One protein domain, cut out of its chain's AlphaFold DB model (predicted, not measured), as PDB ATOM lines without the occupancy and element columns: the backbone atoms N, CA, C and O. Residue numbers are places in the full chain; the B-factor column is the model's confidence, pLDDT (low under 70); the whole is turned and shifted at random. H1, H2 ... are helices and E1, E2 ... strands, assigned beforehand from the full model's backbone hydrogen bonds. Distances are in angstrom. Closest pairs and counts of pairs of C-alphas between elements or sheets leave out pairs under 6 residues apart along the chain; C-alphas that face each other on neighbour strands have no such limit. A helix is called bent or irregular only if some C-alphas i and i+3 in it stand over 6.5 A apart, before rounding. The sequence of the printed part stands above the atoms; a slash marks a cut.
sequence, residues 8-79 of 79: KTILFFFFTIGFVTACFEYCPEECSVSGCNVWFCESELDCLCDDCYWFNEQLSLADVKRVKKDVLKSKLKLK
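Overview. This is residues 8 to 79 of the 79 residues of an uncharacterized protein of Caenorhabditis tropicalis (UniProt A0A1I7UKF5). This is a long rod made of two helices, H1 and H2, that run the same way one after the other and overlap beside each other for a short stretch, with a small two-stranded hairpin, E1 and E2, packed over the place where they overlap. The first part of H1, residues 8 to 18, sticks out alone at one end of the rod; without it the body spans 45 by 16 by 16 A. The 72 printed residues hold two named helices and two named strands in the order H1, E1, E2, H2, and the sheet, E1 - E2, is antiparallel. The class is mixed, helices and strands. The whole is loose, with a radius of gyration of the C-alphas of 15.7 A, and spans 61 by 17 by 16 A.

Arrangement. H1, residues 8 to 34, stands free over residues 8 to 18. The closest C-alphas of H1 and E1, residues 36 to 43, are those of Pro 28 and Trp 39, 6.1 A apart. E1 forms a hairpin with E2, residues 46 to 52; the two are antiparallel at 158 degrees. Across this pair N 40 and O 48 are 2.8 A apart and N 50 and O 38 2.8 A, within hydrogen-bond range. The closest C-alphas of H1 and E2 are those of Cys 31 and Cys 49, 5.5 A apart. Residues 59 to 60 make a short antiparallel pairing with residues 48 to 49 of E2. H2, residues 61 to 77, has its closest C-alpha to E2 at Leu 61, 5.5 A from that of Cys 47. H2 and E1 are apart. H1 and H2 touch through residues 27 to 34 and 61 to 65 alone, the closest C-alphas being those of Cys 31 and Leu 61, 6.9 A apart. They run the same way at a shallow tilt of 7 degrees. O i to N i+4 pairs are within hydrogen-bond range in 19 of 23 for H1 and 11 of 13 for H2.

Along the chain. H1 begins at C-alpha 8, (53.426, -54.777, 16.339), and is 39.5 A long; it is neither bent nor irregular, but only just, with C-alphas 25 and 28 6.3 A apart. E1 is 18.5 A long and begins at C-alpha 36, (36.328, -37.893, -15.284). E2 is 17.2 A long. H2 is 24.8 A long and ends at C-alpha 77, (26.962, -17.272, -19.832); it is only just irregular, with C-alphas 62 and 65 6.6 A apart.

Size, cuts and confidence. The C-alphas of Lys 8 and Lys 79, the two farthest apart, are 61.6 A apart. Without residues 8 to 18, the body spans 45 by 16 by 16 A. The printed part has no cut. The links H1 to E1 and E1 to E2 are tight, and E2 to H2, 8 residues, is short. The mean pLDDT of the printed part is 77.9, and residues 8 to 22, 43 to 45 and 77 to 79 are under 70.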
ATOM      1  N   LYS A   8      53.435 -56.166  16.808       54.94
ATOM      2  CA  LYS A   8      53.426 -54.777  16.339       54.94
ATOM      3  C   LYS A   8      53.718 -54.670  14.840       54.94
ATOM      4  O   LYS A   8      53.029 -53.936  14.148       54.94
ATOM      5  N   THR A   9      54.684 -55.424  14.319       58.44
ATOM      6  CA  THR A   9      55.085 -55.359  12.904       58.44
ATOM      7  C   THR A   9      53.986 -55.877  11.975       58.44
ATOM      8  O   THR A   9      53.784 -55.326  10.898       58.44
ATOM      9  N   ILE A  10      53.229 -56.886  12.414       60.00
ATOM     10  CA  ILE A  10      52.100 -57.443  11.657       60.00
ATOM     11  C   ILE A  10      50.938 -56.438  11.604       60.00
ATOM     12  O   ILE A  10      50.384 -56.198  10.536       60.00
ATOM     13  N   LEU A  11      50.616 -55.788  12.729       58.19
ATOM     14  CA  LEU A  11      49.581 -54.746  12.793       58.19
ATOM     15  C   LEU A  11      49.887 -53.543  11.886       58.19
ATOM     16  O   LEU A  11      48.994 -53.074  11.187       58.19
ATOM     17  N   PHE A  12      51.141 -53.084  11.840       57.72
ATOM     18  CA  PHE A  12      51.565 -52.016  10.922       57.72
ATOM     19  C   PHE A  12      51.420 -52.412   9.443       57.72
ATOM     20  O   PHE A  12      51.047 -51.583   8.612       57.72
ATOM     21  N   PHE A  13      51.667 -53.681   9.109       58.62
ATOM     22  CA  PHE A  13      51.510 -54.192   7.747       58.62
ATOM     23  C   PHE A  13      50.043 -54.207   7.292       58.62
ATOM     24  O   PHE A  13      49.734 -53.788   6.183       58.62
ATOM     25  N   PHE A  14      49.115 -54.621   8.158       58.62
ATOM     26  CA  PHE A  14      47.683 -54.563   7.835       58.62
ATOM     27  C   PHE A  14      47.159 -53.130   7.740       58.62
ATOM     28  O   PHE A  14      46.321 -52.845   6.887       58.62
ATOM     29  N   PHE A  15      47.668 -52.225   8.580       57.69
ATOM     30  CA  PHE A  15      47.263 -50.824   8.551       57.69
ATOM     31  C   PHE A  15      47.679 -50.149   7.243       57.69
ATOM     32  O   PHE A  15      46.857 -49.497   6.617       57.69
ATOM     33  N   THR A  16      48.919 -50.367   6.796       57.47
ATOM     34  CA  THR A  16      49.442 -49.797   5.542       57.47
ATOM     35  C   THR A  16      48.744 -50.357   4.303       57.47
ATOM     36  O   THR A  16      48.394 -49.588   3.414       57.47
ATOM     37  N   ILE A  17      48.455 -51.662   4.256       60.03
ATOM     38  CA  ILE A  17      47.702 -52.255   3.136       60.03
ATOM     39  C   ILE A  17      46.272 -51.701   3.085       60.03
ATOM     40  O   ILE A  17      45.827 -51.294   2.016       60.03
ATOM     41  N   GLY A  18      45.582 -51.623   4.231       57.91
ATOM     42  CA  GLY A  18      44.241 -51.035   4.311       57.91
ATOM     43  C   GLY A  18      44.205 -49.541   3.956       57.91
ATOM     44  O   GLY A  18      43.225 -49.058   3.392       57.91
ATOM     45  N   PHE A  19      45.286 -48.814   4.248       56.53
ATOM     46  CA  PHE A  19      45.418 -47.389   3.936       56.53
ATOM     47  C   PHE A  19      45.587 -47.132   2.439       56.53
ATOM     48  O   PHE A  19      44.936 -46.253   1.884       56.53
ATOM     49  N   VAL A  20      46.416 -47.936   1.768       60.53
ATOM     50  CA  VAL A  20      46.616 -47.806   0.321       60.53
ATOM     51  C   VAL A  20      45.336 -48.181  -0.424       60.53
ATOM     52  O   VAL A  20      44.945 -47.465  -1.340       60.53
ATOM     53  N   THR A  21      44.614 -49.229  -0.006       63.69
ATOM     54  CA  THR A  21      43.361 -49.642  -0.669       63.69
ATOM     55  C   THR A  21      42.263 -48.579  -0.635       63.69
ATOM     56  O   THR A  21      41.491 -48.492  -1.584       63.69
ATOM     57  N   ALA A  22      42.221 -47.730   0.396       66.50
ATOM     58  CA  ALA A  22      41.194 -46.696   0.513       66.50
ATOM     59  C   ALA A  22      41.244 -45.681  -0.644       66.50
ATOM     60  O   ALA A  22      40.202 -45.289  -1.161       66.50
ATOM     61  N   CYS A  23      42.445 -45.310  -1.103       72.31
ATOM     62  CA  CYS A  23      42.607 -44.400  -2.238       72.31
ATOM     63  C   CYS A  23      42.155 -45.055  -3.557       72.31
ATOM     64  O   CYS A  23      41.433 -44.448  -4.347       72.31
ATOM     65  N   PHE A  24      42.507 -46.331  -3.758       72.56
ATOM     66  CA  PHE A  24      42.128 -47.098  -4.952       72.56
ATOM     67  C   PHE A  24      40.623 -47.368  -5.054       72.56
ATOM     68  O   PHE A  24      40.139 -47.570  -6.162       72.56
ATOM     69  N   GLU A  25      39.884 -47.385  -3.945       76.94
ATOM     70  CA  GLU A  25      38.422 -47.510  -3.967       76.94
ATOM     71  C   GLU A  25      37.732 -46.143  -4.099       76.94
ATOM     72  O   GLU A  25      36.806 -45.994  -4.895       76.94
ATOM     73  N   TYR A  26      38.212 -45.124  -3.379       81.88
ATOM     74  CA  TYR A  26      37.557 -43.816  -3.295       81.88
ATOM     75  C   TYR A  26      37.747 -42.938  -4.545       81.88
ATOM     76  O   TYR A  26      36.785 -42.357  -5.053       81.88
ATOM     77  N   CYS A  27      38.975 -42.840  -5.070       83.06
ATOM     78  CA  CYS A  27      39.265 -41.974  -6.214       83.06
ATOM     79  C   CYS A  27      38.493 -42.347  -7.496       83.06
ATOM     80  O   CYS A  27      37.912 -41.437  -8.096       83.06
ATOM     81  N   PRO A  28      38.443 -43.622  -7.951       85.44
ATOM     82  CA  PRO A  28      37.704 -43.966  -9.167       85.44
ATOM     83  C   PRO A  28      36.227 -43.600  -9.081       85.44
ATOM     84  O   PRO A  28      35.671 -43.092 -10.055       85.44
ATOM     85  N   GLU A  29      35.591 -43.846  -7.934       87.19
ATOM     86  CA  GLU A  29      34.167 -43.577  -7.751       87.19
ATOM     87  C   GLU A  29      33.873 -42.073  -7.836       87.19
ATOM     88  O   GLU A  29      33.049 -41.645  -8.648       87.19
ATOM     89  N   GLU A  30      34.586 -41.243  -7.074       86.25
ATOM     90  CA  GLU A  30      34.314 -39.801  -7.031       86.25
ATOM     91  C   GLU A  30      34.737 -39.065  -8.312       86.25
ATOM     92  O   GLU A  30      34.035 -38.141  -8.753       86.25
ATOM     93  N   CYS A  31      35.835 -39.483  -8.955       87.31
ATOM     94  CA  CYS A  31      36.230 -38.948 -10.261       87.31
ATOM     95  C   CYS A  31      35.191 -39.305 -11.337       87.31
ATOM     96  O   CYS A  31      34.769 -38.427 -12.095       87.31
ATOM     97  N   SER A  32      34.693 -40.548 -11.343       87.50
ATOM     98  CA  SER A  32      33.664 -41.011 -12.283       87.50
ATOM     99  C   SER A  32      32.332 -40.276 -12.100       87.50
ATOM    100  O   SER A  32      31.775 -39.747 -13.065       87.50
ATOM    101  N   VAL A  33      31.858 -40.111 -10.856       88.25
ATOM    102  CA  VAL A  33      30.661 -39.299 -10.537       88.25
ATOM    103  C   VAL A  33      30.834 -37.845 -10.987       88.25
ATOM    104  O   VAL A  33      29.890 -37.180 -11.436       88.25
ATOM    105  N   SER A  34      32.061 -37.336 -10.915       85.75
ATOM    106  CA  SER A  34      32.397 -36.003 -11.400       85.75
ATOM    107  C   SER A  34      32.519 -35.920 -12.926       85.75
ATOM    108  O   SER A  34      32.482 -34.809 -13.467       85.75
ATOM    109  N   GLY A  35      32.527 -37.048 -13.635       87.56
ATOM    110  CA  GLY A  35      32.579 -37.125 -15.092       87.56
ATOM    111  C   GLY A  35      33.992 -37.144 -15.664       87.56
ATOM    112  O   GLY A  35      34.195 -36.608 -16.754       87.56
ATOM    113  N   CYS A  36      34.939 -37.682 -14.905       89.38
ATOM    114  CA  CYS A  36      36.328 -37.893 -15.284       89.38
ATOM    115  C   CYS A  36      36.584 -39.399 -15.384       89.38
ATOM    116  O   CYS A  36      36.146 -40.149 -14.511       89.38
ATOM    117  N   ASN A  37      37.254 -39.847 -16.446       86.81
ATOM    118  CA  ASN A  37      37.486 -41.281 -16.676       86.81
ATOM    119  C   ASN A  37      38.817 -41.768 -16.106       86.81
ATOM    120  O   ASN A  37      38.995 -42.966 -15.879       86.81
ATOM    121  N   VAL A  38      39.757 -40.847 -15.900       88.50
ATOM    122  CA  VAL A  38      41.100 -41.151 -15.427       88.50
ATOM    123  C   VAL A  38      41.255 -40.600 -14.015       88.50
ATOM    124  O   VAL A  38      40.734 -39.539 -13.675       88.50
ATOM    125  N   TRP A  39      41.958 -41.347 -13.172       88.31
ATOM    126  CA  TRP A  39      42.247 -40.961 -11.801       88.31
ATOM    127  C   TRP A  39      43.636 -41.446 -11.399       88.31
ATOM    128  O   TRP A  39      44.127 -42.463 -11.894       88.31
ATOM    129  N   PHE A  40      44.263 -40.714 -10.489       85.75
ATOM    130  CA  PHE A  40      45.574 -41.020  -9.945       85.75
ATOM    131  C   PHE A  40      45.569 -40.763  -8.441       85.75
ATOM    132  O   PHE A  40      45.044 -39.754  -7.980       85.75
ATOM    133  N   CYS A  41      46.182 -41.664  -7.682       84.12
ATOM    134  CA  CYS A  41      46.498 -41.434  -6.278       84.12
ATOM    135  C   CYS A  41      47.889 -40.800  -6.206       84.12
ATOM    136  O   CYS A  41      48.883 -41.501  -6.403       84.12
ATOM    137  N   GLU A  42      47.968 -39.491  -5.967       76.81
ATOM    138  CA  GLU A  42      49.259 -38.810  -5.774       76.81
ATOM    139  C   GLU A  42      49.748 -38.972  -4.328       76.81
ATOM    140  O   GLU A  42      50.945 -39.050  -4.052       76.81
ATOM    141  N   SER A  43      48.812 -39.075  -3.385       67.38
ATOM    142  CA  SER A  43      49.055 -39.353  -1.969       67.38
ATOM    143  C   SER A  43      47.847 -40.075  -1.364       67.38
ATOM    144  O   SER A  43      46.784 -40.128  -1.973       67.38
ATOM    145  N   GLU A  44      47.984 -40.622  -0.155       62.91
ATOM    146  CA  GLU A  44      46.958 -41.460   0.504       62.91
ATOM    147  C   GLU A  44      45.575 -40.787   0.644       62.91
ATOM    148  O   GLU A  44      44.568 -41.480   0.765       62.91
ATOM    149  N   LEU A  45      45.521 -39.450   0.620       64.88
ATOM    150  CA  LEU A  45      44.298 -38.639   0.694       64.88
ATOM    151  C   LEU A  45      44.109 -37.713  -0.515       64.88
ATOM    152  O   LEU A  45      43.126 -36.972  -0.553       64.88
ATOM    153  N   ASP A  46      45.047 -37.725  -1.464       75.38
ATOM    154  CA  ASP A  46      45.041 -36.803  -2.596       75.38
ATOM    155  C   ASP A  46      44.813 -37.574  -3.895       75.38
ATOM    156  O   ASP A  46      45.679 -38.291  -4.411       75.38
ATOM    157  N   CYS A  47      43.579 -37.448  -4.377       84.12
ATOM    158  CA  CYS A  47      43.106 -38.005  -5.630       84.12
ATOM    159  C   CYS A  47      43.188 -36.927  -6.704       84.12
ATOM    160  O   CYS A  47      42.591 -35.860  -6.557       84.12
ATOM    161  N   LEU A  48      43.833 -37.233  -7.818       88.62
ATOM    162  CA  LEU A  48      43.781 -36.427  -9.028       88.62
ATOM    163  C   LEU A  48      42.816 -37.089 -10.011       88.62
ATOM    164  O   LEU A  48      42.902 -38.291 -10.239       88.62
ATOM    165  N   CYS A  49      41.918 -36.317 -10.604       89.50
ATOM    166  CA  CYS A  49      41.042 -36.736 -11.689       89.50
ATOM    167  C   CYS A  49      41.509 -36.091 -12.997       89.50
ATOM    168  O   CYS A  49      41.898 -34.923 -13.012       89.50
ATOM    169  N   ASP A  50      41.437 -36.837 -14.089       90.00
ATOM    170  CA  ASP A  50      41.816 -36.393 -15.428       90.00
ATOM    171  C   ASP A  50      40.853 -36.983 -16.477       90.00
ATOM    172  O   ASP A  50      39.992 -37.813 -16.158       90.00
ATOM    173  N   ASP A  51      40.967 -36.536 -17.727       89.81
ATOM    174  CA  ASP A  51      40.054 -36.889 -18.825       89.81
ATOM    175  C   ASP A  51      38.582 -36.604 -18.465       89.81
ATOM    176  O   ASP A  51      37.692 -37.457 -18.554       89.81
ATOM    177  N   CYS A  52      38.319 -35.389 -17.977       88.94
ATOM    178  CA  CYS A  52      36.971 -34.947 -17.650       88.94
ATOM    179  C   CYS A  52      36.256 -34.416 -18.902       88.94
ATOM    180  O   CYS A  52      36.733 -33.497 -19.561       88.94
ATOM    181  N   TYR A  53      35.030 -34.877 -19.191       88.12
ATOM    182  CA  TYR A  53      34.295 -34.463 -20.411       88.12
ATOM    183  C   TYR A  53      34.068 -32.939 -20.525       88.12
ATOM    184  O   TYR A  53      33.722 -32.405 -21.582       88.12
ATOM    185  N   TRP A  54      34.166 -32.230 -19.402       86.12
ATOM    186  CA  TRP A  54      33.906 -30.803 -19.281       86.12
ATOM    187  C   TRP A  54      35.179 -29.958 -19.177       86.12
ATOM    188  O   TRP A  54      35.055 -28.740 -19.361       86.12
ATOM    189  N   PHE A  55      36.345 -30.562 -18.919       87.88
ATOM    190  CA  PHE A  55      37.606 -29.879 -18.626       87.88
ATOM    191  C   PHE A  55      38.815 -30.775 -18.941       87.88
ATOM    192  O   PHE A  55      38.847 -31.925 -18.530       87.88
ATOM    193  N   ASN A  56      39.796 -30.238 -19.666       84.19
ATOM    194  CA  ASN A  56      40.888 -31.017 -20.267       84.19
ATOM    195  C   ASN A  56      42.192 -31.016 -19.449       84.19
ATOM    196  O   ASN A  56      43.227 -31.403 -19.983       84.19
ATOM    197  N   GLU A  57      42.180 -30.530 -18.210       86.56
ATOM    198  CA  GLU A  57      43.369 -30.549 -17.352       86.56
ATOM    199  C   GLU A  57      43.122 -31.423 -16.124       86.56
ATOM    200  O   GLU A  57      41.990 -31.539 -15.641       86.56
ATOM    201  N   GLN A  58      44.209 -31.991 -15.609       88.12
ATOM    202  CA  GLN A  58      44.209 -32.742 -14.367       88.12
ATOM    203  C   GLN A  58      43.834 -31.828 -13.196       88.12
ATOM    204  O   GLN A  58      44.342 -30.713 -13.060       88.12
ATOM    205  N   LEU A  59      42.954 -32.315 -12.326       88.56
ATOM    206  CA  LEU A  59      42.481 -31.586 -11.156       88.56
ATOM    207  C   LEU A  59      42.516 -32.466  -9.920       88.56
ATOM    208  O   LEU A  59      42.166 -33.640  -9.980       88.56
ATOM    209  N   SER A  60      42.828 -31.873  -8.770       88.50
ATOM    210  CA  SER A  60      42.570 -32.529  -7.490       88.50
ATOM    211  C   SER A  60      41.068 -32.753  -7.311       88.50
ATOM    212  O   SER A  60      40.245 -31.922  -7.709       88.50
ATOM    213  N   LEU A  61      40.679 -33.854  -6.675       84.19
ATOM    214  CA  LEU A  61      39.277 -34.155  -6.399       84.19
ATOM    215  C   LEU A  61      38.614 -33.045  -5.559       84.19
ATOM    216  O   LEU A  61      37.432 -32.736  -5.743       84.19
ATOM    217  N   ALA A  62      39.389 -32.395  -4.686       83.75
ATOM    218  CA  ALA A  62      38.954 -31.228  -3.924       83.75
ATOM    219  C   ALA A  62      38.574 -30.044  -4.835       83.75
ATOM    220  O   ALA A  62      37.585 -29.346  -4.576       83.75
ATOM    221  N   ASP A  63      39.313 -29.842  -5.927       87.12
ATOM    222  CA  ASP A  63      39.083 -28.758  -6.879       87.12
ATOM    223  C   ASP A  63      38.055 -29.109  -7.958       87.12
ATOM    224  O   ASP A  63      37.344 -28.217  -8.426       87.12
ATOM    225  N   VAL A  64      37.884 -30.389  -8.301       86.62
ATOM    226  CA  VAL A  64      36.938 -30.862  -9.325       86.62
ATOM    227  C   VAL A  64      35.531 -30.293  -9.121       86.62
ATOM    228  O   VAL A  64      34.943 -29.748 -10.057       86.62
ATOM    229  N   LYS A  65      34.990 -30.330  -7.895       85.31
ATOM    230  CA  LYS A  65      33.637 -29.805  -7.608       85.31
ATOM    231  C   LYS A  65      33.547 -28.288  -7.833       85.31
ATOM    232  O   LYS A  65      32.521 -27.799  -8.317       85.31
ATOM    233  N   ARG A  66      34.609 -27.539  -7.513       86.94
ATOM    234  CA  ARG A  66      34.677 -26.080  -7.694       86.94
ATOM    235  C   ARG A  66      34.834 -25.720  -9.171       86.94
ATOM    236  O   ARG A  66      33.999 -24.995  -9.709       86.94
ATOM    237  N   VAL A  67      35.836 -26.288  -9.838       87.69
ATOM    238  CA  VAL A  67      36.150 -25.993 -11.241       87.69
ATOM    239  C   VAL A  67      35.011 -26.437 -12.156       87.69
ATOM    240  O   VAL A  67      34.606 -25.669 -13.027       87.69
ATOM    241  N   LYS A  68      34.387 -27.600 -11.913       86.75
ATOM    242  CA  LYS A  68      33.204 -28.046 -12.671       86.75
ATOM    243  C   LYS A  68      32.086 -27.015 -12.633       86.75
ATOM    244  O   LYS A  68      31.512 -26.678 -13.670       86.75
ATOM    245  N   LYS A  69      31.788 -26.478 -11.447       87.12
ATOM    246  CA  LYS A  69      30.766 -25.442 -11.278       87.12
ATOM    247  C   LYS A  69      31.122 -24.176 -12.057       87.12
ATOM    248  O   LYS A  69      30.254 -23.630 -12.740       87.12
ATOM    249  N   ASP A  70      32.370 -23.728 -11.986       88.94
ATOM    250  CA  ASP A  70      32.814 -22.492 -12.635       88.94
ATOM    251  C   ASP A  70      32.877 -22.619 -14.164       88.94
ATOM    252  O   ASP A  70      32.404 -21.729 -14.878       88.94
ATOM    253  N   VAL A  71      33.349 -23.755 -14.682       87.50
ATOM    254  CA  VAL A  71      33.377 -24.058 -16.120       87.50
ATOM    255  C   VAL A  71      31.963 -24.140 -16.687       87.50
ATOM    256  O   VAL A  71      31.665 -23.498 -17.696       87.50
ATOM    257  N   LEU A  72      31.058 -24.876 -16.034       85.25
ATOM    258  CA  LEU A  72      29.668 -24.983 -16.486       85.25
ATOM    259  C   LEU A  72      28.952 -23.629 -16.429       85.25
ATOM    260  O   LEU A  72      28.253 -23.261 -17.372       85.25
ATOM    261  N   LYS A  73      29.173 -22.846 -15.367       86.81
ATOM    262  CA  LYS A  73      28.624 -21.489 -15.246       86.81
ATOM    263  C   LYS A  73      29.144 -20.560 -16.344       86.81
ATOM    264  O   LYS A  73      28.380 -19.744 -16.856       86.81
ATOM    265  N   SER A  74      30.413 -20.685 -16.719       83.50
ATOM    266  CA  SER A  74      31.021 -19.879 -17.783       83.50
ATOM    267  C   SER A  74      30.486 -20.273 -19.162       83.50
ATOM    268  O   SER A  74      30.127 -19.396 -19.944       83.50
ATOM    269  N   LYS A  75      30.316 -21.577 -19.423       77.31
ATOM    270  CA  LYS A  75      29.681 -22.089 -20.651       77.31
ATOM    271  C   LYS A  75      28.220 -21.642 -20.792       77.31
ATOM    272  O   LYS A  75      27.784 -21.366 -21.903       77.31
ATOM    273  N   LEU A  76      27.475 -21.527 -19.689       73.25
ATOM    274  CA  LEU A  76      26.089 -21.036 -19.699       73.25
ATOM    275  C   LEU A  76      25.971 -19.532 -19.975       73.25
ATOM    276  O   LEU A  76      24.970 -19.108 -20.532       73.25
ATOM    277  N   LYS A  77      26.964 -18.725 -19.584       69.81
ATOM    278  CA  LYS A  77      26.962 -17.272 -19.832       69.81
ATOM    279  C   LYS A  77      27.353 -16.885 -21.259       69.81
ATOM    280  O   LYS A  77      27.091 -15.762 -21.666       69.81
ATOM    281  N   LEU A  78      28.028 -17.780 -21.974       60.47
ATOM    282  CA  LEU A  78      28.462 -17.576 -23.359       60.47
ATOM    283  C   LEU A  78      27.373 -17.923 -24.388       60.47
ATOM    284  O   LEU A  78      27.641 -17.863 -25.587       60.47
ATOM    285  N   LYS A  79      26.177 -18.310 -23.934       49.75
ATOM    286  CA  LYS A  79      25.041 -18.718 -24.760       49.75
ATOM    287  C   LYS A  79      23.892 -17.731 -24.595       49.75
ATOM    288  O   LYS A  79      23.212 -17.487 -25.612       49.75
TER     289      LYS A  79